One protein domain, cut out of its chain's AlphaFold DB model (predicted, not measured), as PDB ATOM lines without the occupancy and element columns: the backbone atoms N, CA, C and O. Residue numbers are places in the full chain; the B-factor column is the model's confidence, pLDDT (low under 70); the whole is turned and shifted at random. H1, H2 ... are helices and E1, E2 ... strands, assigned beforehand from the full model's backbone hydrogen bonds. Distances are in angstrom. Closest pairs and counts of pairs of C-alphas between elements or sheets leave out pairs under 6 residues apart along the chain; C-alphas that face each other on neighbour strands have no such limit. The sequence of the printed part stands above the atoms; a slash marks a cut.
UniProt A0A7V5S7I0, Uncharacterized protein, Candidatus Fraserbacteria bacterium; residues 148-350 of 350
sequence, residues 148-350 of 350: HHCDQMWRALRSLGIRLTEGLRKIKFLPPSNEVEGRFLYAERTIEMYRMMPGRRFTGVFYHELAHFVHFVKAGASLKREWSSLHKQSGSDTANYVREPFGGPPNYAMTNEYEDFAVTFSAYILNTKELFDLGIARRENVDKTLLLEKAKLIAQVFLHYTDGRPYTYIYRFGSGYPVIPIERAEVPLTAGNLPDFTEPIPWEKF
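What this domain is: This is residues 148 to 350 of the 350 residues of an uncharacterized protein of Candidatus Fraserbacteria bacterium (UniProt A0A7V5S7I0). A strongly twisted three-strand sheet, E4 E5 E6, runs along one side of a helical core in which H3 and H5 cross. A second small sheet, E1 E3 E2, covers the side of H3 away from H5; H4 and H7 pack on H5, H6 packs on H7, and H1 packs on H3 and E6. The printed part has 203 residues, with seven named helices and six named strands in the order H1 H2 E1 E2 E3 H3 H4 H5 H6 H7 E4 E5 E6, a mixed class. The first sheet is antiparallel, the second mixed. The whole is compact, with a radius of gyration of the C-alphas of 16.3 A and spans of 46 by 39 by 32 A.

How they stand to each other: E4, residues 303 to 306, E5, residues 309 to 317, and E6, residues 326 to 332, form a meander, each strand the antiparallel neighbour of the one before. N 304 and O 311, 2.9 A, and N 314 and O 329, 2.8 A, are within hydrogen-bond range. H1, residues 148 to 160, is on this sheet at a height over the sheet of 9.6 A; its closest C-alphas with E6 are those of Ser 159 and Arg 328, 6.6 A. H5, residues 257 to 270, only grazes it with residues 267 to 270. H3, residues 200 to 218, touches H5 at a steep tilt of 54 degrees, opposite ways, the C-alphas of Ala 211 and Ala 262 being closest at 4.9 A. H3 and the sheet of E1, residues 170 to 174, E3, residues 190 to 194, and E2, residues 182 to 185, make two layers, a helix on one face of a sheet, as do H1 and the sheet E4 E5 E6. E1 and E3 are parallel, with N 172 and O 191 at 2.8 A; E2 and E3 form a hairpin, with N 183 and O 192 at 2.9 A. H2, residues 162 to 165, only just touches H3, with 3 pairs of C-alphas within 8 A, Leu 164 and Val 214 closest at 6.5 A. H7, residues 290 to 301, touches H4, residues 221 to 234, closest at Leu 230 and Leu 290, C-alphas 6.4 A apart, and forms a helical hairpin with H6, residues 272 to 286, closest at Gly 279 and Leu 292, C-alphas 4.2 A apart. In H1, H3, H4, H5, H6 and H7 every O i to N i+4 pair is within hydrogen-bond range; H2 is too short for one.

Where its parts are: H1 begins at C-alpha 148, (233.657, 200.748, 200.965), and E6 ends at C-alpha 332, (210.661, 220.620, 186.979). From first to last C-alpha E5 measures 26.3 A, H3 25.0 A and H6 21.0 A.

The domain as a whole: The C-alphas of Asn 178 and Asp 307, the two farthest apart, are 48.8 A apart. The printed part has no cut; the link H4 to H5 is long, with 22 residues. Residues 348 to 349 pair antiparallel with residues 327 to 328 of E6. Residues 320 to 322 have pLDDT under 70.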
ATOM      1  N   HIS A 148     234.892 200.064 200.583       93.31
ATOM      2  CA  HIS A 148     233.657 200.748 200.965       93.31
ATOM      3  C   HIS A 148     233.806 202.273 201.068       93.31
ATOM      4  O   HIS A 148     232.859 202.983 200.734       93.31
ATOM      5  N   HIS A 149     234.973 202.796 201.465       93.94
ATOM      6  CA  HIS A 149     235.222 204.242 201.436       93.94
ATOM      7  C   HIS A 149     235.250 204.743 199.992       93.94
ATOM      8  O   HIS A 149     234.598 205.734 199.664       93.94
ATOM      9  N   CYS A 150     235.985 204.037 199.126       94.44
ATOM     10  CA  CYS A 150     236.079 204.368 197.710       94.44
ATOM     11  C   CYS A 150     234.706 204.316 197.025       94.44
ATOM     12  O   CYS A 150     234.352 205.252 196.313       94.44
ATOM     13  N   ASP A 151     233.906 203.278 197.282       94.38
ATOM     14  CA  ASP A 151     232.557 203.124 196.730       94.38
ATOM     15  C   ASP A 151     231.623 204.256 197.184       94.38
ATOM     16  O   ASP A 151     230.965 204.897 196.365       94.38
ATOM     17  N   GLN A 152     231.607 204.584 198.480       94.31
ATOM     18  CA  GLN A 152     230.775 205.672 199.001       94.31
ATOM     19  C   GLN A 152     231.163 207.037 198.421       94.31
ATOM     20  O   GLN A 152     230.278 207.810 198.046       94.31
ATOM     21  N   MET A 153     232.465 207.328 198.308       95.44
ATOM     22  CA  MET A 153     232.940 208.549 197.648       95.44
ATOM     23  C   MET A 153     232.554 208.568 196.171       95.44
ATOM     24  O   MET A 153     232.091 209.592 195.670       95.44
ATOM     25  N   TRP A 154     232.706 207.440 195.477       95.38
ATOM     26  CA  TRP A 154     232.414 207.332 194.054       95.38
ATOM     27  C   TRP A 154     230.945 207.618 193.754       95.38
ATOM     28  O   TRP A 154     230.630 208.490 192.940       95.38
ATOM     29  N   ARG A 155     230.039 206.956 194.480       94.94
ATOM     30  CA  ARG A 155     228.591 207.177 194.376       94.94
ATOM     31  C   ARG A 155     228.218 208.620 194.686       94.94
ATOM     32  O   ARG A 155     227.426 209.212 193.958       94.94
ATOM     33  N   ALA A 156     228.810 209.198 195.734       95.50
ATOM     34  CA  ALA A 156     228.541 210.578 196.116       95.50
ATOM     35  C   ALA A 156     228.990 211.582 195.045       95.50
ATOM     36  O   ALA A 156     228.235 212.478 194.679       95.50
ATOM     37  N   LEU A 157     230.185 211.405 194.479       96.62
ATOM     38  CA  LEU A 157     230.685 212.264 193.406       96.62
ATOM     39  C   LEU A 157     229.835 212.136 192.132       96.62
ATOM     40  O   LEU A 157     229.511 213.144 191.499       96.62
ATOM     41  N   ARG A 158     229.427 210.917 191.764       95.12
ATOM     42  CA  ARG A 158     228.572 210.689 190.590       95.12
ATOM     43  C   ARG A 158     227.171 211.265 190.747       95.12
ATOM     44  O   ARG A 158     226.643 211.824 189.783       95.12
ATOM     45  N   SER A 159     226.582 211.167 191.938       95.75
ATOM     46  CA  SER A 159     225.236 211.687 192.196       95.75
ATOM     47  C   SER A 159     225.170 213.214 192.003       95.75
ATOM     48  O   SER A 159     224.163 213.744 191.531       95.75
ATOM     49  N   LEU A 160     226.246 213.951 192.297       94.69
ATOM     50  CA  LEU A 160     226.298 215.403 192.085       94.69
ATOM     51  C   LEU A 160     226.426 215.785 190.602       94.69
ATOM     52  O   LEU A 160     226.013 216.873 190.201       94.69
ATOM     53  N   GLY A 161     226.980 214.889 189.785       87.75
ATOM     54  CA  GLY A 161     227.289 215.139 188.382       87.75
ATOM     55  C   GLY A 161     228.560 215.972 188.178       87.75
ATOM     56  O   GLY A 161     228.997 216.735 189.041       87.75
ATOM     57  N   ILE A 162     229.148 215.848 186.982       89.62
ATOM     58  CA  ILE A 162     230.481 216.390 186.671       89.62
ATOM     59  C   ILE A 162     230.594 217.905 186.888       89.62
ATOM     60  O   ILE A 162     231.613 218.384 187.372       89.62
ATOM     61  N   ARG A 163     229.533 218.680 186.617       92.00
ATOM     62  CA  ARG A 163     229.551 220.148 186.774       92.00
ATOM     63  C   ARG A 163     229.900 220.569 188.203       92.00
ATOM     64  O   ARG A 163     230.609 221.562 188.399       92.00
ATOM     65  N   LEU A 164     229.388 219.833 189.189       94.94
ATOM     66  CA  LEU A 164     229.554 220.144 190.605       94.94
ATOM     67  C   LEU A 164     230.816 219.533 191.213       94.94
ATOM     68  O   LEU A 164     231.228 220.011 192.261       94.94
ATOM     69  N   THR A 165     231.456 218.561 190.560       94.75
ATOM     70  CA  THR A 165     232.683 217.909 191.053       94.75
ATOM     71  C   THR A 165     233.946 218.340 190.307       94.75
ATOM     72  O   THR A 165     235.035 218.317 190.876       94.75
ATOM     73  N   GLU A 166     233.821 218.805 189.061       94.94
ATOM     74  CA  GLU A 166     234.950 219.199 188.216       94.94
ATOM     75  C   GLU A 166     235.850 220.228 188.912       94.94
ATOM     76  O   GLU A 166     235.397 221.258 189.414       94.94
ATOM     77  N   GLY A 167     237.159 220.000 188.892       94.06
ATOM     78  CA  GLY A 167     238.135 220.922 189.462       94.06
ATOM     79  C   GLY A 167     238.381 220.741 190.960       94.06
ATOM     80  O   GLY A 167     239.257 221.441 191.475       94.06
ATOM     81  N   LEU A 168     237.682 219.816 191.630       97.12
ATOM     82  CA  LEU A 168     238.181 219.183 192.851       97.12
ATOM     83  C   LEU A 168     239.452 218.406 192.482       97.12
ATOM     84  O   LEU A 168     239.482 217.727 191.459       97.12
ATOM     85  N   ARG A 169     240.529 218.556 193.259       95.69
ATOM     86  CA  ARG A 169     241.847 218.018 192.878       95.69
ATOM     87  C   ARG A 169     242.238 216.788 193.671       95.69
ATOM     88  O   ARG A 169     242.856 215.878 193.119       95.69
ATOM     89  N   LYS A 170     241.935 216.791 194.967       96.56
ATOM     90  CA  LYS A 170     242.438 215.782 195.891       96.56
ATOM     91  C   LYS A 170     241.436 215.480 196.998       96.56
ATOM     92  O   LYS A 170     240.763 216.381 197.492       96.56
ATOM     93  N   ILE A 171     241.393 214.220 197.408       97.88
ATOM     94  CA  ILE A 171     240.795 213.774 198.663       97.88
ATOM     95  C   ILE A 171     241.922 213.148 199.489       97.88
ATOM     96  O   ILE A 171     242.593 212.221 199.032       97.88
ATOM     97  N   LYS A 172     242.183 213.698 200.674       97.25
ATOM     98  CA  LYS A 172     243.251 213.265 201.577       97.25
ATOM     99  C   LYS A 172     242.636 212.702 202.852       97.25
ATOM    100  O   LYS A 172     241.838 213.375 203.488       97.25
ATOM    101  N   PHE A 173     243.034 211.501 203.237       97.56
ATOM    102  CA  PHE A 173     242.639 210.901 204.499       97.56
ATOM    103  C   PHE A 173     243.704 211.131 205.562       97.56
ATOM    104  O   PHE A 173     244.889 210.893 205.326       97.56
ATOM    105  N   LEU A 174     243.251 211.615 206.712       96.94
ATOM    106  CA  LEU A 174     244.066 211.934 207.875       96.94
ATOM    107  C   LEU A 174     243.729 210.988 209.036       96.94
ATOM    108  O   LEU A 174     242.650 210.385 209.039       96.94
ATOM    109  N   PRO A 175     244.611 210.863 210.039       95.44
ATOM    110  CA  PRO A 175     244.337 210.087 211.248       95.44
ATOM    111  C   PRO A 175     243.083 210.603 211.967       95.44
ATOM    112  O   PRO A 175     242.689 211.740 211.725       95.44
ATOM    113  N   PRO A 176     242.424 209.823 212.841       94.06
ATOM    114  CA  PRO A 176     241.236 210.293 213.556       94.06
ATOM    115  C   PRO A 176     241.488 211.599 214.326       94.06
ATOM    116  O   PRO A 176     242.542 211.778 214.935       94.06
ATOM    117  N   SER A 177     240.498 212.493 214.346       93.81
ATOM    118  CA  SER A 177     240.526 213.730 215.135       93.81
ATOM    119  C   SER A 177     239.308 213.812 216.048       93.81
ATOM    120  O   SER A 177     238.214 213.390 215.684       93.81
ATOM    121  N   ASN A 178     239.508 214.379 217.238       89.19
ATOM    122  CA  ASN A 178     238.435 214.636 218.201       89.19
ATOM    123  C   ASN A 178     237.756 216.000 217.986       89.19
ATOM    124  O   ASN A 178     236.783 216.309 218.669       89.19
ATOM    125  N   GLU A 179     238.289 216.834 217.091       89.56
ATOM    126  CA  GLU A 179     237.825 218.212 216.886       89.56
ATOM    127  C   GLU A 179     237.007 218.373 215.607       89.56
ATOM    128  O   GLU A 179     236.055 219.149 215.567       89.56
ATOM    129  N   VAL A 180     237.403 217.664 214.551       92.25
ATOM    130  CA  VAL A 180     236.847 217.797 213.205       92.25
ATOM    131  C   VAL A 180     236.803 216.437 212.524       92.25
ATOM    132  O   VAL A 180     237.647 215.578 212.766       92.25
ATOM    133  N   GLU A 181     235.834 216.260 211.639       94.50
ATOM    134  CA  GLU A 181     235.655 215.025 210.871       94.50
ATOM    135  C   GLU A 181     236.015 215.200 209.389       94.50
ATOM    136  O   GLU A 181     236.393 214.238 208.719       94.50
ATOM    137  N   GLY A 182     235.954 216.434 208.891       96.62
ATOM    138  CA  GLY A 182     236.315 216.812 207.534       96.62
ATOM    139  C   GLY A 182     236.748 218.274 207.467       96.62
ATOM    140  O   GLY A 182     236.510 219.042 208.406       96.62
ATOM    141  N   ARG A 183     237.461 218.627 206.393       97.25
ATOM    142  CA  ARG A 183     237.796 220.010 206.029       97.25
ATOM    143  C   ARG A 183     237.880 220.165 204.520       97.25
ATOM    144  O   ARG A 183     238.434 219.314 203.826       97.25
ATOM    145  N   PHE A 184     237.482 221.325 204.018       98.19
ATOM    146  CA  PHE A 184     237.764 221.731 202.649       98.19
ATOM    147  C   PHE A 184     238.836 222.830 202.591       98.19
ATOM    148  O   PHE A 184     238.647 223.951 203.067       98.19
ATOM    149  N   LEU A 185     239.958 222.533 201.932       97.56
ATOM    150  CA  LEU A 185     241.062 223.467 201.712       97.56
ATOM    151  C   LEU A 185     240.901 224.175 200.361       97.56
ATOM    152  O   LEU A 185     241.262 223.644 199.307       97.56
ATOM    153  N   TYR A 186     240.385 225.408 200.385       94.31
ATOM    154  CA  TYR A 186     240.035 226.162 199.173       94.31
ATOM    155  C   TYR A 186     241.194 226.355 198.181       94.31
ATOM    156  O   TYR A 186     241.009 226.142 196.981       94.31
ATOM    157  N   ALA A 187     242.376 226.754 198.664       93.69
ATOM    158  CA  ALA A 187     243.521 227.070 197.805       93.69
ATOM    159  C   ALA A 187     244.006 225.847 197.009       93.69
ATOM    160  O   ALA A 187     244.342 225.949 195.829       93.69
ATOM    161  N   GLU A 188     243.987 224.681 197.648       94.44
ATOM    162  CA  GLU A 188     244.447 223.420 197.071       94.44
ATOM    163  C   GLU A 188     243.330 222.664 196.349       94.44
ATOM    164  O   GLU A 188     243.604 221.808 195.507       94.44
ATOM    165  N   ARG A 189     242.070 223.019 196.637       96.94
ATOM    166  CA  ARG A 189     240.869 222.280 196.234       96.94
ATOM    167  C   ARG A 189     240.971 220.822 196.673       96.94
ATOM    168  O   ARG A 189     240.792 219.900 195.871       96.94
ATOM    169  N   THR A 190     241.284 220.666 197.953       98.31
ATOM    170  CA  THR A 190     241.453 219.383 198.631       98.31
ATOM    171  C   THR A 190     240.341 219.216 199.653       98.31
ATOM    172  O   THR A 190     240.063 220.147 200.407       98.31
ATOM    173  N   ILE A 191     239.723 218.039 199.688       98.38
ATOM    174  CA  ILE A 191     238.912 217.607 200.828       98.38
ATOM    175  C   ILE A 191     239.805 216.754 201.723       98.38
ATOM    176  O   ILE A 191     240.374 215.765 201.266       98.38
ATOM    177  N   GLU A 192     239.935 217.141 202.983       98.19
ATOM    178  CA  GLU A 192     240.537 216.326 204.026       98.19
ATOM    179  C   GLU A 192     239.430 215.587 204.774       98.19
ATOM    180  O   GLU A 192     238.476 216.205 205.241       98.19
ATOM    181  N   MET A 193     239.554 214.268 204.882       97.75
ATOM    182  CA  MET A 193     238.645 213.405 205.631       97.75
ATOM    183  C   MET A 193     239.424 212.770 206.777       97.75
ATOM    184  O   MET A 193     240.407 212.067 206.546       97.75
ATOM    185  N   TYR A 194     238.999 212.992 208.014       96.56
ATOM    186  CA  TYR A 194     239.606 212.321 209.162       96.56
ATOM    187  C   TYR A 194     239.081 210.885 209.235       96.56
ATOM    188  O   TYR A 194     237.914 210.629 208.921       96.56
ATOM    189  N   ARG A 195     239.941 209.923 209.593       92.75
ATOM    190  CA  ARG A 195     239.588 208.499 209.540       92.75
ATOM    191  C   ARG A 195     238.336 208.225 210.369       92.75
ATOM    192  O   ARG A 195     238.275 208.509 211.563       92.75
ATOM    193  N   MET A 196     237.360 207.608 209.717       91.94
ATOM    194  CA  MET A 196     236.105 207.155 210.300       91.94
ATOM    195  C   MET A 196     235.649 205.889 209.583       91.94
ATOM    196  O   MET A 196     236.132 205.591 208.496       91.94
ATOM    197  N   MET A 197     234.731 205.140 210.189       91.06
ATOM    198  CA  MET A 197     234.177 203.944 209.555       91.06
ATOM    199  C   MET A 197     233.306 204.316 208.346       91.06
ATOM    200  O   MET A 197     232.549 205.293 208.428       91.06
ATOM    201  N   PRO A 198     233.332 203.519 207.260       91.06
ATOM    202  CA  PRO A 198     232.437 203.728 206.136       91.06
ATOM    203  C   PRO A 198     230.991 203.548 206.605       91.06
ATOM    204  O   PRO A 198     230.660 202.657 207.392       91.06
ATOM    205  N   GLY A 199     230.105 204.423 206.142       90.69
ATOM    206  CA  GLY A 199     228.713 204.433 206.571       90.69
ATOM    207  C   GLY A 199     228.063 205.801 206.433       90.69
ATOM    208  O   GLY A 199     228.563 206.696 205.757       90.69
ATOM    209  N   ARG A 200     226.925 205.976 207.109       89.25
ATOM    210  CA  ARG A 200     226.062 207.153 206.918       89.25
ATOM    211  C   ARG A 200     226.712 208.436 207.394       89.25
ATOM    212  O   ARG A 200     226.542 209.464 206.745       89.25
ATOM    213  N   ARG A 201     227.473 208.358 208.488       90.56
ATOM    214  CA  ARG A 201     228.261 209.486 208.982       90.56
ATOM    215  C   ARG A 201     229.310 209.895 207.954       90.56
ATOM    216  O   ARG A 201     229.311 211.051 207.556       90.56
ATOM    217  N   PHE A 202     230.106 208.939 207.468       93.19
ATOM    218  CA  PHE A 202     231.133 209.190 206.456       93.19
ATOM    219  C   PHE A 202     230.578 209.864 205.213       93.19
ATOM    220  O   PHE A 202     231.051 210.937 204.841       93.19
ATOM    221  N   THR A 203     229.538 209.297 204.598       92.62
ATOM    222  CA  THR A 203     228.999 209.898 203.379       92.62
ATOM    223  C   THR A 203     228.383 211.272 203.650       92.62
ATOM    224  O   THR A 203     228.515 212.168 202.822       92.62
ATOM    225  N   GLY A 204     227.759 211.468 204.816       93.12
ATOM    226  CA  GLY A 204     227.217 212.760 205.237       93.12
ATOM    227  C   GLY A 204     228.280 213.848 205.401       93.12
ATOM    228  O   GLY A 204     228.116 214.944 204.866       93.12
ATOM    229  N   VAL A 205     229.387 213.531 206.079       95.25
ATOM    230  CA  VAL A 205     230.547 214.429 206.211       95.25
ATOM    231  C   VAL A 205     231.159 214.700 204.839       95.25
ATOM    232  O   VAL A 205     231.441 215.843 204.503       95.25
ATOM    233  N   PHE A 206     231.278 213.685 203.982       96.56
ATOM    234  CA  PHE A 206     231.818 213.880 202.640       96.56
ATOM    235  C   PHE A 206     230.957 214.834 201.789       96.56
ATOM    236  O   PHE A 206     231.499 215.720 201.129       96.56
ATOM    237  N   TYR A 207     229.622 214.730 201.844       97.06
ATOM    238  CA  TYR A 207     228.738 215.712 201.198       97.06
ATOM    239  C   TYR A 207     228.849 217.107 201.800       97.06
ATOM    240  O   TYR A 207     228.756 218.084 201.061       97.06
ATOM    241  N   HIS A 208     229.052 217.200 203.111       97.81
ATOM    242  CA  HIS A 208     229.257 218.472 203.790       97.81
ATOM    243  C   HIS A 208     230.529 219.169 203.274       97.81
ATOM    244  O   HIS A 208     230.475 220.324 202.850       97.81
ATOM    245  N   GLU A 209     231.647 218.451 203.162       98.44
ATOM    246  CA  GLU A 209     232.880 219.015 202.597       98.44
ATOM    247  C   GLU A 209     232.765 219.319 201.095       98.44
ATOM    248  O   GLU A 209     233.261 220.342 200.609       98.44
ATOM    249  N   LEU A 210     232.046 218.481 200.340       98.38
ATOM    250  CA  LEU A 210     231.697 218.780 198.949       98.38
ATOM    251  C   LEU A 210     230.835 220.043 198.840       98.38
ATOM    252  O   LEU A 210     230.996 220.808 197.891       98.38
ATOM    253  N   ALA A 211     229.961 220.310 199.809       98.38
ATOM    254  CA  ALA A 211     229.166 221.527 199.842       98.38
ATOM    255  C   ALA A 211     230.042 222.766 200.052       98.38
ATOM    256  O   ALA A 211     229.820 223.778 199.386       98.38
ATOM    257  N   HIS A 212     231.078 222.693 200.894       98.56
ATOM    258  CA  HIS A 212     232.070 223.764 200.991       98.56
ATOM    259  C   HIS A 212     232.808 223.973 199.667       98.56
ATOM    260  O   HIS A 212     232.916 225.114 199.202       98.56
ATOM    261  N   PHE A 213     233.243 222.898 199.003       98.50
ATOM    262  CA  PHE A 213     233.825 222.993 197.661       98.50
ATOM    263  C   PHE A 213     232.871 223.690 196.682       98.50
ATOM    264  O   PHE A 213     233.257 224.652 196.011       98.50
ATOM    265  N   VAL A 214     231.608 223.269 196.639       98.38
ATOM    266  CA  VAL A 214     230.582 223.863 195.781       98.38
ATOM    267  C   VAL A 214     230.371 225.337 196.127       98.38
ATOM    268  O   VAL A 214     230.396 226.181 195.232       98.38
ATOM    269  N   HIS A 215     230.243 225.688 197.403       98.12
ATOM    270  CA  HIS A 215     230.055 227.067 197.839       98.12
ATOM    271  C   HIS A 215     231.231 227.960 197.435       98.12
ATOM    272  O   HIS A 215     231.044 229.046 196.881       98.12
ATOM    273  N   PHE A 216     232.469 227.530 197.671       97.38
ATOM    274  CA  PHE A 216     233.635 228.367 197.414       97.38
ATOM    275  C   PHE A 216     234.046 228.395 195.939       97.38
ATOM    276  O   PHE A 216     234.426 229.459 195.442       97.38
ATOM    277  N   VAL A 217     233.933 227.277 195.224       97.06
ATOM    278  CA  VAL A 217     234.480 227.121 193.867       97.06
ATOM    279  C   VAL A 217     233.406 227.212 192.784       97.06
ATOM    280  O   VAL A 217     233.683 227.751 191.714       97.06
ATOM    281  N   LYS A 218     232.193 226.704 193.035       95.88
ATOM    282  CA  LYS A 218     231.160 226.533 191.997       95.88
ATOM    283  C   LYS A 218     230.042 227.565 192.053       95.88
ATOM    284  O   LYS A 218     229.557 227.983 191.005       95.88
ATOM    285  N   ALA A 219     229.628 227.983 193.243       95.06
ATOM    286  CA  ALA A 219     228.549 228.943 193.389       95.06
ATOM    287  C   ALA A 219     228.947 230.308 192.804       95.06
ATOM    288  O   ALA A 219     230.017 230.852 193.093       95.06
ATOM    289  N   GLY A 220     228.061 230.885 191.991       95.44
ATOM    290  CA  GLY A 220     228.248 232.225 191.442       95.44
ATOM    291  C   GLY A 220     228.129 233.310 192.515       95.44
ATOM    292  O   GLY A 220     227.471 233.129 193.539       95.44
ATOM    293  N   ALA A 221     228.720 234.480 192.262       96.69
ATOM    294  CA  ALA A 221     228.740 235.584 193.227       96.69
ATOM    295  C   ALA A 221     227.338 236.047 193.672       96.69
ATOM    296  O   ALA A 221     227.184 236.505 194.800       96.69
ATOM    297  N   SER A 222     226.321 235.924 192.809       97.12
ATOM    298  CA  SER A 222     224.938 236.265 193.170       97.12
ATOM    299  C   SER A 222     224.386 235.339 194.251       97.12
ATOM    300  O   SER A 222     223.949 235.829 195.287       97.12
ATOM    301  N   LEU A 223     224.502 234.020 194.053       97.38
ATOM    302  CA  LEU A 223     224.019 233.014 195.001       97.38
ATOM    303  C   LEU A 223     224.700 233.172 196.363       97.38
ATOM    304  O   LEU A 223     224.021 233.181 197.383       97.38
ATOM    305  N   LYS A 224     226.022 233.395 196.392       98.06
ATOM    306  CA  LYS A 224     226.757 233.609 197.653       98.06
ATOM    307  C   LYS A 224     226.293 234.858 198.405       98.06
ATOM    308  O   LYS A 224     226.160 234.828 199.624       98.06
ATOM    309  N   ARG A 225     226.049 235.969 197.696       98.31
ATOM    310  CA  ARG A 225     225.547 237.206 198.321       98.31
ATOM    311  C   ARG A 225     224.149 237.017 198.895       98.31
ATOM    312  O   ARG A 225     223.881 237.488 199.997       98.31
ATOM    313  N   GLU A 226     223.277 236.349 198.150       98.19
ATOM    314  CA  GLU A 226     221.914 236.069 198.593       98.19
ATOM    315  C   GLU A 226     221.915 235.132 199.803       98.19
ATOM    316  O   GLU A 226     221.287 235.442 200.814       98.19
ATOM    317  N   TRP A 227     222.732 234.076 199.762       98.56
ATOM    318  CA  TRP A 227     222.944 233.174 200.889       98.56
ATOM    319  C   TRP A 227     223.429 233.910 202.145       98.56
ATOM    320  O   TRP A 227     222.810 233.806 203.202       98.56
ATOM    321  N   SER A 228     224.481 234.729 202.020       98.50
ATOM    322  CA  SER A 228     225.010 235.550 203.122       98.50
ATOM    323  C   SER A 228     223.942 236.479 203.712       98.50
ATOM    324  O   SER A 228     223.857 236.656 204.928       98.50
ATOM    325  N   SER A 229     223.088 237.061 202.863       98.56
ATOM    326  CA  SER A 229     221.969 237.898 203.304       98.56
ATOM    327  C   SER A 229     220.945 237.100 204.117       98.56
ATOM    328  O   SER A 229     220.570 237.532 205.208       98.56
ATOM    329  N   LEU A 230     220.530 235.924 203.634       98.44
ATOM    330  CA  LEU A 230     219.588 235.055 204.349       98.44
ATOM    331  C   LEU A 230     220.164 234.555 205.677       98.44
ATOM    332  O   LEU A 230     219.449 234.530 206.680       98.44
ATOM    333  N   HIS A 231     221.450 234.201 205.714       98.38
ATOM    334  CA  HIS A 231     222.132 233.823 206.951       98.38
ATOM    335  C   HIS A 231     222.124 234.975 207.968       98.38
ATOM    336  O   HIS A 231     221.677 234.802 209.098       98.38
ATOM    337  N   LYS A 232     222.503 236.193 207.557       98.25
ATOM    338  CA  LYS A 232     222.466 237.381 208.435       98.25
ATOM    339  C   LYS A 232     221.065 237.666 208.974       98.25
ATOM    340  O   LYS A 232     220.919 237.961 210.156       98.25
ATOM    341  N   GLN A 233     220.042 237.547 208.129       98.19
ATOM    342  CA  GLN A 233     218.640 237.707 208.532       98.19
ATOM    343  C   GLN A 233     218.166 236.599 209.482       98.19
ATOM    344  O   GLN A 233     217.269 236.831 210.287       98.19
ATOM    345  N   SER A 234     218.773 235.410 209.413       97.31
ATOM    346  CA  SER A 234     218.422 234.280 210.278       97.31
ATOM    347  C   SER A 234     218.777 234.537 211.744       97.31
ATOM    348  O   SER A 234     218.086 234.026 212.628       97.31
ATOM    349  N   GLY A 235     219.817 235.339 212.011       95.69
ATOM    350  CA  GLY A 235     220.243 235.708 213.361       95.69
ATOM    351  C   GLY A 235     220.449 234.484 214.261       95.69
ATOM    352  O   GLY A 235     220.978 233.462 213.828       95.69
ATOM    353  N   SER A 236     219.994 234.571 215.511       94.62
ATOM    354  CA  SER A 236     220.044 233.473 216.486       94.62
ATOM    355  C   SER A 236     218.795 232.581 216.491       94.62
ATOM    356  O   SER A 236     218.625 231.772 217.401       94.62
ATOM    357  N   ASP A 237     217.882 232.752 215.533       94.81
ATOM    358  CA  ASP A 237     216.618 232.019 215.500       94.81
ATOM    359  C   ASP A 237     216.808 230.639 214.860       94.81
ATOM    360  O   ASP A 237     216.960 230.500 213.645       94.81
ATOM    361  N   THR A 238     216.775 229.602 215.698       93.81
ATOM    362  CA  THR A 238     216.998 228.202 215.312       93.81
ATOM    363  C   THR A 238     215.986 227.695 214.278       93.81
ATOM    364  O   THR A 238     216.299 226.778 213.518       93.81
ATOM    365  N   ALA A 239     214.802 228.312 214.168       93.75
ATOM    366  CA  ALA A 239     213.809 227.971 213.150       93.75
ATOM    367  C   ALA A 239     214.234 228.370 211.721       93.75
ATOM    368  O   ALA A 239     213.597 227.954 210.752       93.75
ATOM    369  N   ASN A 240     215.326 229.116 211.554       95.88
ATOM    370  CA  ASN A 240     215.869 229.476 210.241       95.88
ATOM    371  C   ASN A 240     217.029 228.574 209.790       95.88
ATOM    372  O   ASN A 240     217.589 228.789 208.711       95.88
ATOM    373  N   TYR A 241     217.380 227.568 210.594       96.81
ATOM    374  CA  TYR A 241     218.486 226.653 210.336       96.81
ATOM    375  C   TYR A 241     218.007 225.204 210.264       96.81
ATOM    376  O   TYR A 241     216.986 224.817 210.855       96.81
ATOM    377  N   VAL A 242     218.759 224.402 209.515       95.44
ATOM    378  CA  VAL A 242     218.610 222.950 209.504       95.44
ATOM    379  C   VAL A 242     219.432 222.362 210.647       95.44
ATOM    380  O   VAL A 242     220.564 222.776 210.890       95.44
ATOM    381  N   ARG A 243     218.855 221.392 211.359       93.19
ATOM    382  CA  ARG A 243     219.599 220.572 212.319       93.19
ATOM    383  C   ARG A 243     220.520 219.634 211.548       93.19
ATOM    384  O   ARG A 243     220.070 219.073 210.559       93.19
ATOM    385  N   GLU A 244     221.739 219.411 212.035       91.12
ATOM    386  CA  GLU A 244     222.701 218.517 211.378       91.12
ATOM    387  C   GLU A 244     222.088 217.115 211.089       91.12
ATOM    388  O   GLU A 244     221.802 216.376 212.042       91.12
ATOM    389  N   PRO A 245     221.840 216.754 209.807       87.69
ATOM    390  CA  PRO A 245     221.231 215.481 209.400       87.69
ATOM    391  C   PRO A 245     222.006 214.190 209.725       87.69
ATOM    392  O   PRO A 245     221.397 213.115 209.722       87.69
ATOM    393  N   PHE A 246     223.317 214.245 209.966       85.69
ATOM    394  CA  PHE A 246     224.183 213.061 210.001       85.69
ATOM    395  C   PHE A 246     224.821 212.751 211.361       85.69
ATOM    396  O   PHE A 246     225.706 211.899 211.412       85.69
ATOM    397  N   GLY A 247     224.378 213.371 212.457       80.94
ATOM    398  CA  GLY A 247     224.829 213.034 213.819       80.94
ATOM    399  C   GLY A 247     225.797 214.024 214.475       80.94
ATOM    400  O   GLY A 247     226.342 213.709 215.529       80.94
ATOM    401  N   GLY A 248     225.989 215.211 213.897       81.62
ATOM    402  CA  GLY A 248     226.752 216.304 214.501       81.62
ATOM    403  C   GLY A 248     225.955 217.162 215.499       81.62
ATOM    404  O   GLY A 248     224.785 216.883 215.799       81.62
ATOM    405  N   PRO A 249     226.567 218.242 216.024       86.75
ATOM    406  CA  PRO A 249     225.904 219.170 216.934       86.75
ATOM    407  C   PRO A 249     224.643 219.776 216.295       86.75
ATOM    408  O   PRO A 249     224.691 220.252 215.160       86.75
ATOM    409  N   PRO A 250     223.505 219.837 217.009       87.50
ATOM    410  CA  PRO A 250     222.233 220.240 216.408       87.50
ATOM    411  C   PRO A 250     222.227 221.679 215.871       87.50
ATOM    412  O   PRO A 250     221.478 221.964 214.942       87.50
ATOM    413  N   ASN A 251     223.070 222.556 216.420       92.44
ATOM    414  CA  ASN A 251     223.150 223.973 216.060       92.44
ATOM    415  C   ASN A 251     224.342 224.290 215.141       92.44
ATOM    416  O   ASN A 251     224.717 225.451 215.016       92.44
ATOM    417  N   TYR A 252     224.963 223.282 214.521       94.31
ATOM    418  CA  TYR A 252     226.203 223.472 213.765       94.31
ATOM    419  C   TYR A 252     226.064 224.480 212.609       94.31
ATOM    420  O   TYR A 252     226.922 225.345 212.441       94.31
ATOM    421  N   ALA A 253     224.917 224.477 211.919       96.31
ATOM    422  CA  ALA A 253     224.568 225.440 210.870       96.31
ATOM    423  C   ALA A 253     224.554 226.914 211.329       96.31
ATOM    424  O   ALA A 253     224.590 227.819 210.503       96.31
ATOM    425  N   MET A 254     224.488 227.185 212.637       97.06
ATOM    426  CA  MET A 254     224.480 228.549 213.179       97.06
ATOM    427  C   MET A 254     225.887 229.127 213.369       97.06
ATOM    428  O   MET A 254     226.015 230.300 213.710       97.06
ATOM    429  N   THR A 255     226.937 228.319 213.191       96.38
ATOM    430  CA  THR A 255     228.326 228.717 213.467       96.38
ATOM    431  C   THR A 255     228.774 229.867 212.568       96.38
ATOM    432  O   THR A 255     229.379 230.828 213.040       96.38
ATOM    433  N   ASN A 256     228.493 229.768 211.268       97.69
ATOM    434  CA  ASN A 256     228.740 230.803 210.269       97.69
ATOM    435  C   ASN A 256     227.957 230.480 208.978       97.69
ATOM    436  O   ASN A 256     227.357 229.412 208.851       97.69
ATOM    437  N   GLU A 257     227.985 231.391 208.003       98.12
ATOM    438  CA  GLU A 257     227.246 231.245 206.740       98.12
ATOM    439  C   GLU A 257     227.694 230.046 205.885       98.12
ATOM    440  O   GLU A 257     226.899 229.529 205.097       98.12
ATOM    441  N   TYR A 258     228.943 229.593 206.035       98.19
ATOM    442  CA  TYR A 258     229.497 228.466 205.287       98.19
ATOM    443  C   TYR A 258     229.020 227.130 205.856       98.19
ATOM    444  O   TYR A 258     228.627 226.264 205.079       98.19
ATOM    445  N   GLU A 259     228.979 226.992 207.183       98.06
ATOM    446  CA  GLU A 259     228.393 225.817 207.843       98.06
ATOM    447  C   GLU A 259     226.890 225.729 207.591       98.06
ATOM    448  O   GLU A 259     226.362 224.654 207.324       98.06
ATOM    449  N   ASP A 260     226.192 226.867 207.605       98.56
ATOM    450  CA  ASP A 260     224.778 226.937 207.236       98.56
ATOM    451  C   ASP A 260     224.547 226.388 205.822       98.56
ATOM    452  O   ASP A 260     223.663 225.553 205.601       98.56
ATOM    453  N   PHE A 261     225.379 226.822 204.863       98.75
ATOM    454  CA  PHE A 261     225.326 226.331 203.487       98.75
ATOM    455  C   PHE A 261     225.567 224.829 203.438       98.75
ATOM    456  O   PHE A 261     224.767 224.101 202.852       98.75
ATOM    457  N   ALA A 262     226.647 224.361 204.062       98.44
ATOM    458  CA  ALA A 262     227.056 222.971 203.982       98.44
ATOM    459  C   ALA A 262     226.055 222.026 204.661       98.44
ATOM    460  O   ALA A 262     225.688 221.002 204.089       98.44
ATOM    461  N   VAL A 263     225.517 222.397 205.824       98.12
ATOM    462  CA  VAL A 263     224.474 221.621 206.511       98.12
ATOM    463  C   VAL A 263     223.165 221.620 205.718       98.12
ATOM    464  O   VAL A 263     222.544 220.565 205.573       98.12
ATOM    465  N   THR A 264     222.742 222.761 205.162       98.50
ATOM    466  CA  THR A 264     221.507 222.822 204.359       98.50
ATOM    467  C   THR A 264     221.651 222.047 203.046       98.50
ATOM    468  O   THR A 264     220.720 221.351 202.641       98.50
ATOM    469  N   PHE A 265     222.822 222.099 202.408       98.31
ATOM    470  CA  PHE A 265     223.156 221.281 201.242       98.31
ATOM    471  C   PHE A 265     223.106 219.788 201.584       98.31
ATOM    472  O   PHE A 265     222.437 219.018 200.900       98.31
ATOM    473  N   SER A 266     223.736 219.376 202.685       96.75
ATOM    474  CA  SER A 266     223.691 217.993 203.167       96.75
ATOM    475  C   SER A 266     222.267 217.531 203.482       96.75
ATOM    476  O   SER A 266     221.912 216.395 203.175       96.75
ATOM    477  N   ALA A 267     221.415 218.403 204.022       97.25
ATOM    478  CA  ALA A 267     220.002 218.099 204.243       97.25
ATOM    479  C   ALA A 267     219.208 217.971 202.935       97.25
ATOM    480  O   ALA A 267     218.350 217.096 202.818       97.25
ATOM    481  N   TYR A 268     219.527 218.798 201.937       97.94
ATOM    482  CA  TYR A 268     218.949 218.700 200.599       97.94
ATOM    483  C   TYR A 268     219.290 217.358 199.943       97.94
ATOM    484  O   TYR A 268     218.403 216.722 199.376       97.94
ATOM    485  N   ILE A 269     220.548 216.912 200.056       96.38
ATOM    486  CA  ILE A 269     220.995 215.592 199.588       96.38
ATOM    487  C   ILE A 269     220.351 214.464 200.401       96.38
ATOM    488  O   ILE A 269     219.991 213.429 199.841       96.38
ATOM    489  N   LEU A 270     220.192 214.651 201.717       95.19
ATOM    490  CA  LEU A 270     219.612 213.627 202.575       95.19
ATOM    491  C   LEU A 270     218.181 213.290 202.138       95.19
ATOM    492  O   LEU A 270     217.840 212.128 201.915       95.19
ATOM    493  N   ASN A 271     217.335 214.310 202.059       96.25
ATOM    494  CA  ASN A 271     215.974 214.170 201.581       96.25
ATOM    495  C   ASN A 271     215.450 215.543 201.168       96.25
ATOM    496  O   ASN A 271     215.018 216.346 201.999       96.25
ATOM    497  N   THR A 272     215.457 215.802 199.862       97.94
ATOM    498  CA  THR A 272     215.046 217.109 199.346       97.94
ATOM    499  C   THR A 272     213.597 217.426 199.708       97.94
ATOM    500  O   THR A 272     213.291 218.559 200.077       97.94
ATOM    501  N   LYS A 273     212.701 216.432 199.651       96.88
ATOM    502  CA  LYS A 273     211.280 216.650 199.941       96.88
ATOM    503  C   LYS A 273     211.071 217.063 201.398       96.88
ATOM    504  O   LYS A 273     210.376 218.040 201.648       96.88
ATOM    505  N   GLU A 274     211.706 216.371 202.343       96.81
ATOM    506  CA  GLU A 274     211.589 216.698 203.772       96.81
ATOM    507  C   GLU A 274     212.112 218.104 204.095       96.81
ATOM    508  O   GLU A 274     211.500 218.808 204.898       96.81
ATOM    509  N   LEU A 275     213.194 218.552 203.446       97.88
ATOM    510  CA  LEU A 275     213.701 219.916 203.617       97.88
ATOM    511  C   LEU A 275     212.676 220.967 203.157       97.88
ATOM    512  O   LEU A 275     212.430 221.944 203.871       97.88
ATOM    513  N   PHE A 276     212.065 220.773 201.984       97.88
ATOM    514  CA  PHE A 276     211.038 221.688 201.479       97.88
ATOM    515  C   PHE A 276     209.756 221.639 202.312       97.88
ATOM    516  O   PHE A 276     209.240 222.699 202.661       97.88
ATOM    517  N   ASP A 277     209.280 220.448 202.686       97.06
ATOM    518  CA  ASP A 277     208.112 220.278 203.558       97.06
ATOM    519  C   ASP A 277     208.328 220.996 204.901       97.06
ATOM    520  O   ASP A 277     207.440 221.705 205.376       97.06
ATOM    521  N   LEU A 278     209.528 220.890 205.488       96.50
ATOM    522  CA  LEU A 278     209.892 221.600 206.715       96.50
ATOM    523  C   LEU A 278     209.866 223.125 206.527       96.50
ATOM    524  O   LEU A 278     209.320 223.837 207.371       96.50
ATOM    525  N   GLY A 279     210.440 223.637 205.436       96.81
ATOM    526  CA  GLY A 279     210.422 225.068 205.120       96.81
ATOM    527  C   GLY A 279     209.003 225.611 204.905       96.81
ATOM    528  O   GLY A 279     208.661 226.671 205.429       96.81
ATOM    529  N   ILE A 280     208.160 224.863 204.189       96.25
ATOM    530  CA  ILE A 280     206.748 225.192 203.947       96.25
ATOM    531  C   ILE A 280     205.968 225.196 205.265       96.25
ATOM    532  O   ILE A 280     205.303 226.184 205.576       96.25
ATOM    533  N   ALA A 281     206.116 224.149 206.078       95.94
ATOM    534  CA  ALA A 281     205.448 224.050 207.368       95.94
ATOM    535  C   ALA A 281     205.857 225.184 208.321       95.94
ATOM    536  O   ALA A 281     205.014 225.696 209.056       95.94
ATOM    537  N   ARG A 282     207.128 225.612 208.310       94.50
ATOM    538  CA  ARG A 282     207.593 226.750 209.119       94.50
ATOM    539  C   ARG A 282     207.000 228.080 208.645       94.50
ATOM    540  O   ARG A 282     206.577 228.884 209.474       94.50
ATOM    541  N   ARG A 283     206.894 228.292 207.334       94.62
ATOM    542  CA  ARG A 283     206.209 229.467 206.779       94.62
ATOM    543  C   ARG A 283     204.737 229.496 207.189       94.62
ATOM    544  O   ARG A 283     204.255 230.524 207.637       94.62
ATOM    545  N   GLU A 284     204.031 228.382 207.025       94.00
ATOM    546  CA  GLU A 284     202.572 228.334 207.183       94.00
ATOM    547  C   GLU A 284     202.119 228.333 208.644       94.00
ATOM    548  O   GLU A 284     201.092 228.926 208.959       94.00
ATOM    549  N   ASN A 285     202.884 227.705 209.542       91.00
ATOM    550  CA  ASN A 285     202.457 227.521 210.932       91.00
ATOM    551  C   ASN A 285     203.095 228.504 211.919       91.00
ATOM    552  O   ASN A 285     202.547 228.709 212.999       91.00
ATOM    553  N   VAL A 286     204.261 229.077 211.596       89.06
ATOM    554  CA  VAL A 286     205.003 229.966 212.514       89.06
ATOM    555  C   VAL A 286     205.542 231.239 211.846       89.06
ATOM    556  O   VAL A 286     206.348 231.938 212.455       89.06
ATOM    557  N   ASP A 287     205.104 231.548 210.619       90.81
ATOM    558  CA  ASP A 287     205.488 232.744 209.842       90.81
ATOM    559  C   ASP A 287     207.015 232.916 209.674       90.81
ATOM    560  O   ASP A 287     207.569 234.016 209.684       90.81
ATOM    561  N   LYS A 288     207.740 231.792 209.544       92.75
ATOM    562  CA  LYS A 288     209.196 231.765 209.314       92.75
ATOM    563  C   LYS A 288     209.506 231.340 207.884       92.75
ATOM    564  O   LYS A 288     209.358 230.175 207.528       92.75
ATOM    565  N   THR A 289     209.970 232.279 207.064       96.06
ATOM    566  CA  THR A 289     210.186 232.069 205.620       96.06
ATOM    567  C   THR A 289     211.626 231.711 205.245       96.06
ATOM    568  O   THR A 289     211.849 231.074 204.218       96.06
ATOM    569  N   LEU A 290     212.612 232.081 206.069       97.75
ATOM    570  CA  LEU A 290     214.024 232.078 205.667       97.75
ATOM    571  C   LEU A 290     214.574 230.686 205.338       97.75
ATOM    572  O   LEU A 290     215.351 230.561 204.393       97.75
ATOM    573  N   LEU A 291     214.154 229.633 206.052       97.88
ATOM    574  CA  LEU A 291     214.588 228.270 205.718       97.88
ATOM    575  C   LEU A 291     214.120 227.855 204.315       97.88
ATOM    576  O   LEU A 291     214.875 227.231 203.573       97.88
ATOM    577  N   LEU A 292     212.885 228.205 203.943       97.88
ATOM    578  CA  LEU A 292     212.348 227.870 202.627       97.88
ATOM    579  C   LEU A 292     213.117 228.599 201.517       97.88
ATOM    580  O   LEU A 292     213.431 227.994 200.496       97.88
ATOM    581  N   GLU A 293     213.468 229.869 201.726       98.25
ATOM    582  CA  GLU A 293     214.280 230.625 200.764       98.25
ATOM    583  C   GLU A 293     215.699 230.050 200.632       98.25
ATOM    584  O   GLU A 293     216.196 229.883 199.519       98.25
ATOM    585  N   LYS A 294     216.320 229.623 201.740       98.50
ATOM    586  CA  LYS A 294     217.593 228.884 201.699       98.50
ATOM    587  C   LYS A 294     217.467 227.578 200.905       98.50
ATOM    588  O   LYS A 294     218.297 227.308 200.040       98.50
ATOM    589  N   ALA A 295     216.417 226.788 201.134       98.38
ATOM    590  CA  ALA A 295     216.190 225.541 200.399       98.38
ATOM    591  C   ALA A 295     216.038 225.776 198.882       98.38
ATOM    592  O   ALA A 295     216.614 225.036 198.081       98.38
ATOM    593  N   LYS A 296     215.338 226.845 198.475       98.06
ATOM    594  CA  LYS A 296     215.244 227.263 197.065       98.06
ATOM    595  C   LYS A 296     216.605 227.643 196.481       98.06
ATOM    596  O   LYS A 296     216.892 227.269 195.346       98.06
ATOM    597  N   LEU A 297     217.460 228.340 197.235       97.88
ATOM    598  CA  LEU A 297     218.823 228.638 196.782       97.88
ATOM    599  C   LEU A 297     219.667 227.379 196.597       97.88
ATOM    600  O   LEU A 297     220.404 227.294 195.617       97.88
ATOM    601  N   ILE A 298     219.534 226.382 197.475       98.31
ATOM    602  CA  ILE A 298     220.198 225.092 197.256       98.31
ATOM    603  C   ILE A 298     219.656 224.409 195.994       98.31
ATOM    604  O   ILE A 298     220.451 223.926 195.196       98.31
ATOM    605  N   ALA A 299     218.346 224.446 195.724       97.69
ATOM    606  CA  ALA A 299     217.809 223.925 194.459       97.69
ATOM    607  C   ALA A 299     218.428 224.616 193.227       97.69
ATOM    608  O   ALA A 299     218.711 223.959 192.227       97.69
ATOM    609  N   GLN A 300     218.733 225.917 193.298       96.12
ATOM    610  CA  GLN A 300     219.422 226.619 192.205       96.12
ATOM    611  C   GLN A 300     220.846 226.101 191.945       96.12
ATOM    612  O   GLN A 300     221.329 226.186 190.817       96.12
ATOM    613  N   VAL A 301     221.525 225.529 192.945       97.00
ATOM    614  CA  VAL A 301     222.844 224.895 192.756       97.00
ATOM    615  C   VAL A 301     222.748 223.719 191.780       97.00
ATOM    616  O   VAL A 301     223.629 223.542 190.931       97.00
ATOM    617  N   PHE A 302     221.652 222.964 191.866       96.75
ATOM    618  CA  PHE A 302     221.356 221.782 191.054       96.75
ATOM    619  C   PHE A 302     220.523 222.079 189.798       96.75
ATOM    620  O   PHE A 302     220.193 221.162 189.040       96.75
ATOM    621  N   LEU A 303     220.215 223.356 189.553       95.12
ATOM    622  CA  LEU A 303     219.471 223.802 188.384       95.12
ATOM    623  C   LEU A 303     220.211 223.448 187.090       95.12
ATOM    624  O   LEU A 303     221.396 223.764 186.902       95.12
ATOM    625  N   HIS A 304     219.466 222.851 186.174       94.00
ATOM    626  CA  HIS A 304     219.837 222.575 184.796       94.00
ATOM    627  C   HIS A 304     218.616 222.779 183.886       94.00
ATOM    628  O   HIS A 304     217.513 223.061 184.357       94.00
ATOM    629  N   TYR A 305     218.826 222.713 182.573       93.00
ATOM    630  CA  TYR A 305     217.771 222.939 181.589       93.00
ATOM    631  C   TYR A 305     217.644 221.735 180.664       93.00
ATOM    632  O   TYR A 305     218.634 221.319 180.062       93.00
ATOM    633  N   THR A 306     216.413 221.257 180.505       90.56
ATOM    634  CA  THR A 306     216.037 220.183 179.580       90.56
ATOM    635  C   THR A 306     214.956 220.737 178.661       90.56
ATOM    636  O   THR A 306     213.963 221.289 179.133       90.56
ATOM    637  N   ASP A 307     215.192 220.704 177.346       91.38
ATOM    638  CA  ASP A 307     214.301 221.285 176.326       91.38
ATOM    639  C   ASP A 307     213.878 222.741 176.614       91.38
ATOM    640  O   ASP A 307     212.734 223.151 176.409       91.38
ATOM    641  N   GLY A 308     214.812 223.539 177.143       89.69
ATOM    642  CA  GLY A 308     214.593 224.949 177.486       89.69
ATOM    643  C   GLY A 308     213.762 225.188 178.753       89.69
ATOM    644  O   GLY A 308     213.516 226.343 179.099       89.69
ATOM    645  N   ARG A 309     213.354 224.136 179.471       91.12
ATOM    646  CA  ARG A 309     212.626 224.230 180.745       91.12
ATOM    647  C   ARG A 309     213.568 224.007 181.934       91.12
ATOM    648  O   ARG A 309     214.485 223.197 181.817       91.12
ATOM    649  N   PRO A 310     213.371 224.716 183.060       94.81
ATOM    650  CA  PRO A 310     214.218 224.571 184.238       94.81
ATOM    651  C   PRO A 310     213.863 223.310 185.035       94.81
ATOM    652  O   PRO A 310     212.709 223.110 185.421       94.81
ATOM    653  N   TYR A 311     214.882 222.511 185.329       96.00
ATOM    654  CA  TYR A 311     214.820 221.329 186.186       96.00
ATOM    655  C   TYR A 311     215.840 221.450 187.311       96.00
ATOM    656  O   TYR A 311     216.881 222.086 187.164       96.00
ATOM    657  N   THR A 312     215.564 220.815 188.441       96.75
ATOM    658  CA  THR A 312     216.539 220.658 189.520       96.75
ATOM    659  C   THR A 312     216.702 219.189 189.856       96.75
ATOM    660  O   THR A 312     215.745 218.416 189.758       96.75
ATOM    661  N   TYR A 313     217.905 218.800 190.272       97.44
ATOM    662  CA  TYR A 313     218.085 217.490 190.877       97.44
ATOM    663  C   TYR A 313     217.535 217.482 192.297       97.44
ATOM    664  O   TYR A 313     217.795 218.390 193.086       97.44
ATOM    665  N   ILE A 314     216.790 216.435 192.620       97.75
ATOM    666  CA  ILE A 314     216.309 216.108 193.958       97.75
ATOM    667  C   ILE A 314     216.919 214.782 194.390       97.75
ATOM    668  O   ILE A 314     217.265 213.946 193.556       97.75
ATOM    669  N   TYR A 315     217.031 214.591 195.697       97.75
ATOM    670  CA  TYR A 315     217.780 213.492 196.282       97.75
ATOM    671  C   TYR A 315     217.014 212.802 197.404       97.75
ATOM    672  O   TYR A 315     216.206 213.417 198.115       97.75
ATOM    673  N   ARG A 316     217.308 211.510 197.564       94.12
ATOM    674  CA  ARG A 316     216.940 210.699 198.723       94.12
ATOM    675  C   ARG A 316     218.104 209.810 199.120       94.12
ATOM    676  O   ARG A 316     218.734 209.160 198.288       94.12
ATOM    677  N   PHE A 317     218.354 209.766 200.418       88.12
ATOM    678  CA  PHE A 317     219.406 208.970 201.020       88.12
ATOM    679  C   PHE A 317     218.805 207.794 201.770       88.12
ATOM    680  O   PHE A 317     218.067 207.976 202.745       88.12
ATOM    681  N   GLY A 318     219.124 206.579 201.336       82.38
ATOM    682  CA  GLY A 318     218.567 205.392 201.964       82.38
ATOM    683  C   GLY A 318     219.192 205.043 203.316       82.38
ATOM    684  O   GLY A 318     220.066 205.721 203.865       82.38
ATOM    685  N   SER A 319     218.724 203.923 203.855       71.88
ATOM    686  CA  SER A 319     219.254 203.270 205.050       71.88
ATOM    687  C   SER A 319     219.906 201.945 204.640       71.88
ATOM    688  O   SER A 319     219.246 200.909 204.624       71.88
ATOM    689  N   GLY A 320     221.178 201.989 204.241       65.38
ATOM    690  CA  GLY A 320     221.975 200.811 203.878       65.38
ATOM    691  C   GLY A 320     223.270 200.736 204.688       65.38
ATOM    692  O   GLY A 320     223.754 201.753 205.181       65.38
ATOM    693  N   TYR A 321     223.820 199.532 204.850       68.25
ATOM    694  CA  TYR A 321     225.147 199.305 205.425       68.25
ATOM    695  C   TYR A 321     225.823 198.125 204.707       68.25
ATOM    696  O   TYR A 321     225.141 197.136 204.433       68.25
ATOM    697  N   PRO A 322     227.137 198.183 204.420       66.12
ATOM    698  CA  PRO A 322     228.021 199.343 204.572       66.12
ATOM    699  C   PRO A 322     227.807 200.388 203.470       66.12
ATOM    700  O   PRO A 322     228.148 201.550 203.653       66.12
ATOM    701  N   VAL A 323     227.188 200.014 202.346       71.62
ATOM    702  CA  VAL A 323     226.916 200.912 201.216       71.62
ATOM    703  C   VAL A 323     225.516 201.499 201.342       71.62
ATOM    704  O   VAL A 323     224.539 200.777 201.550       71.62
ATOM    705  N   ILE A 324     225.417 202.820 201.216       83.38
ATOM    706  CA  ILE A 324     224.151 203.540 201.332       83.38
ATOM    707  C   ILE A 324     223.671 203.897 199.935       83.38
ATOM    708  O   ILE A 324     224.412 204.572 199.219       83.38
ATOM    709  N   PRO A 325     222.456 203.479 199.541       89.50
ATOM    710  CA  PRO A 325     221.924 203.863 198.250       89.50
ATOM    711  C   PRO A 325     221.656 205.366 198.245       89.50
ATOM    712  O   PRO A 325     221.018 205.910 199.155       89.50
ATOM    713  N   ILE A 326     222.157 206.014 197.200       94.25
ATOM    714  CA  ILE A 326     221.931 207.425 196.921       94.25
ATOM    715  C   ILE A 326     221.016 207.465 195.710       94.25
ATOM    716  O   ILE A 326     221.353 206.930 194.656       94.25
ATOM    717  N   GLU A 327     219.847 208.067 195.866       95.56
ATOM    718  CA  GLU A 327     218.886 208.205 194.784       95.56
ATOM    719  C   GLU A 327     218.832 209.664 194.349       95.56
ATOM    720  O   GLU A 327     218.744 210.568 195.184       95.56
ATOM    721  N   ARG A 328     218.865 209.889 193.039       96.75
ATOM    722  CA  ARG A 328     218.689 211.204 192.423       96.75
ATOM    723  C   ARG A 328     217.593 211.127 191.380       96.75
ATOM    724  O   ARG A 328     217.495 210.143 190.658       96.75
ATOM    725  N   ALA A 329     216.817 212.185 191.253       96.62
ATOM    726  CA  ALA A 329     215.939 212.379 190.112       96.62
ATOM    727  C   ALA A 329     215.989 213.835 189.662       96.62
ATOM    728  O   ALA A 329     216.405 214.707 190.423       96.62
ATOM    729  N   GLU A 330     215.561 214.103 188.438       95.62
ATOM    730  CA  GLU A 330     215.284 215.456 187.967       95.62
ATOM    731  C   GLU A 330     213.782 215.723 188.016       95.62
ATOM    732  O   GLU A 330     212.970 214.864 187.670       95.62
ATOM    733  N   VAL A 331     213.409 216.916 188.467       96.75
ATOM    734  CA  VAL A 331     212.015 217.373 188.485       96.75
ATOM    735  C   VAL A 331     211.935 218.823 188.020       96.75
ATOM    736  O   VAL A 331     212.894 219.581 188.226       96.75
ATOM    737  N   PRO A 332     210.826 219.235 187.382       96.25
ATOM    738  CA  PRO A 332     210.661 220.620 186.979       96.25
ATOM    739  C   PRO A 332     210.537 221.529 188.208       96.25
ATOM    740  O   PRO A 332     210.172 221.096 189.304       96.25
ATOM    741  N   LEU A 333     210.835 222.813 188.020       93.81
ATOM    742  CA  LEU A 333     210.546 223.841 189.017       93.81
ATOM    743  C   LEU A 333     209.170 224.470 188.766       93.81
ATOM    744  O   LEU A 333     208.829 224.843 187.643       93.81
ATOM    745  N   THR A 334     208.399 224.647 189.834       92.50
ATOM    746  CA  THR A 334     207.159 225.435 189.833       92.50
ATOM    747  C   THR A 334     207.453 226.935 189.678       92.50
ATOM    748  O   THR A 334     208.580 227.389 189.878       92.50
ATOM    749  N   ALA A 335     206.420 227.749 189.424       86.88
ATOM    750  CA  ALA A 335     206.553 229.212 189.355       86.88
ATOM    751  C   ALA A 335     207.110 229.853 190.648       86.88
ATOM    752  O   ALA A 335     207.655 230.952 190.610       86.88
ATOM    753  N   GLY A 336     206.990 229.167 191.790       88.31
ATOM    754  CA  GLY A 336     207.562 229.585 193.073       88.31
ATOM    755  C   GLY A 336     209.008 229.135 193.303       88.31
ATOM    756  O   GLY A 336     209.483 229.237 194.435       88.31
ATOM    757  N   ASN A 337     209.685 228.605 192.275       89.31
ATOM    758  CA  ASN A 337     211.009 227.976 192.348       89.31
ATOM    759  C   ASN A 337     211.076 226.793 193.329       89.31
ATOM    760  O   ASN A 337     212.113 226.538 193.937       89.31
ATOM    761  N   LEU A 338     209.962 226.076 193.504       94.81
ATOM    762  CA  LEU A 338     209.917 224.837 194.285       94.81
ATOM    763  C   LEU A 338     210.055 223.635 193.345       94.81
ATOM    764  O   LEU A 338     209.423 223.674 192.285       94.81
ATOM    765  N   PRO A 339     210.806 222.584 193.716       96.12
ATOM    766  CA  PRO A 339     210.776 221.321 192.989       96.12
ATOM    767  C   PRO A 339     209.355 220.760 192.968       96.12
ATOM    768  O   PRO A 339     208.658 220.780 193.987       96.12
ATOM    769  N   ASP A 340     208.926 220.287 191.805       95.00
ATOM    770  CA  ASP A 340     207.613 219.684 191.635       95.00
ATOM    771  C   ASP A 340     207.649 218.187 191.979       95.00
ATOM    772  O   ASP A 340     208.448 217.426 191.437       95.00
ATOM    773  N   PHE A 341     206.778 217.764 192.893       93.31
ATOM    774  CA  PHE A 341     206.679 216.379 193.360       93.31
ATOM    775  C   PHE A 341     205.335 215.724 192.990       93.31
ATOM    776  O   PHE A 341     204.999 214.693 193.576       93.31
ATOM    777  N   THR A 342     204.528 216.320 192.099       90.69
ATOM    778  CA  THR A 342     203.163 215.831 191.815       90.69
ATOM    779  C   THR A 342     203.119 214.581 190.943       90.69
ATOM    780  O   THR A 342     202.227 213.754 191.113       90.69
ATOM    781  N   GLU A 343     204.061 214.439 190.013       89.06
ATOM    782  CA  GLU A 343     204.128 213.308 189.087       89.06
ATOM    783  C   GLU A 343     204.980 212.155 189.650       89.06
ATOM    784  O   GLU A 343     205.818 212.370 190.531       89.06
ATOM    785  N   PRO A 344     204.819 210.914 189.151       91.25
ATOM    786  CA  PRO A 344     205.726 209.817 189.474       91.25
ATOM    787  C   PRO A 344     207.179 210.163 189.119       91.25
ATOM    788  O   PRO A 344     207.493 210.492 187.978       91.25
ATOM    789  N   ILE A 345     208.076 210.053 190.100       94.75
ATOM    790  CA  ILE A 345     209.480 210.459 189.960       94.75
ATOM    791  C   ILE A 345     210.349 209.244 189.583       94.75
ATOM    792  O   ILE A 345     210.418 208.292 190.371       94.75
ATOM    793  N   PRO A 346     211.040 209.262 188.429       93.69
ATOM    794  CA  PRO A 346     211.976 208.212 188.044       93.69
ATOM    795  C   PRO A 346     213.319 208.399 188.764       93.69
ATOM    796  O   PRO A 346     214.128 209.246 188.396       93.69
ATOM    797  N   TRP A 347     213.561 207.603 189.806       95.44
ATOM    798  CA  TRP A 347     214.797 207.659 190.589       95.44
ATOM    799  C   TRP A 347     215.938 206.878 189.926       95.44
ATOM    800  O   TRP A 347     215.832 205.673 189.696       95.44
ATOM    801  N   GLU A 348     217.054 207.558 189.685       95.44
ATOM    802  CA  GLU A 348     218.349 206.961 189.371       95.44
ATOM    803  C   GLU A 348     219.057 206.569 190.675       95.44
ATOM    804  O   GLU A 348     219.094 207.351 191.627       95.44
ATOM    805  N   LYS A 349     219.623 205.359 190.720       93.00
ATOM    806  CA  LYS A 349     220.338 204.828 191.887       93.00
ATOM    807  C   LYS A 349     221.835 204.840 191.634       93.00
ATOM    808  O   LYS A 349     222.273 204.360 190.589       93.00
ATOM    809  N   PHE A 350     222.586 205.323 192.615       91.25
ATOM    810  CA  PHE A 350     224.043 205.380 192.578       91.25
ATOM    811  C   PHE A 350     224.667 204.337 193.465       91.25
ATOM    812  O   PHE A 350     224.259 204.165 194.642       91.25
TER     813      PHE A 350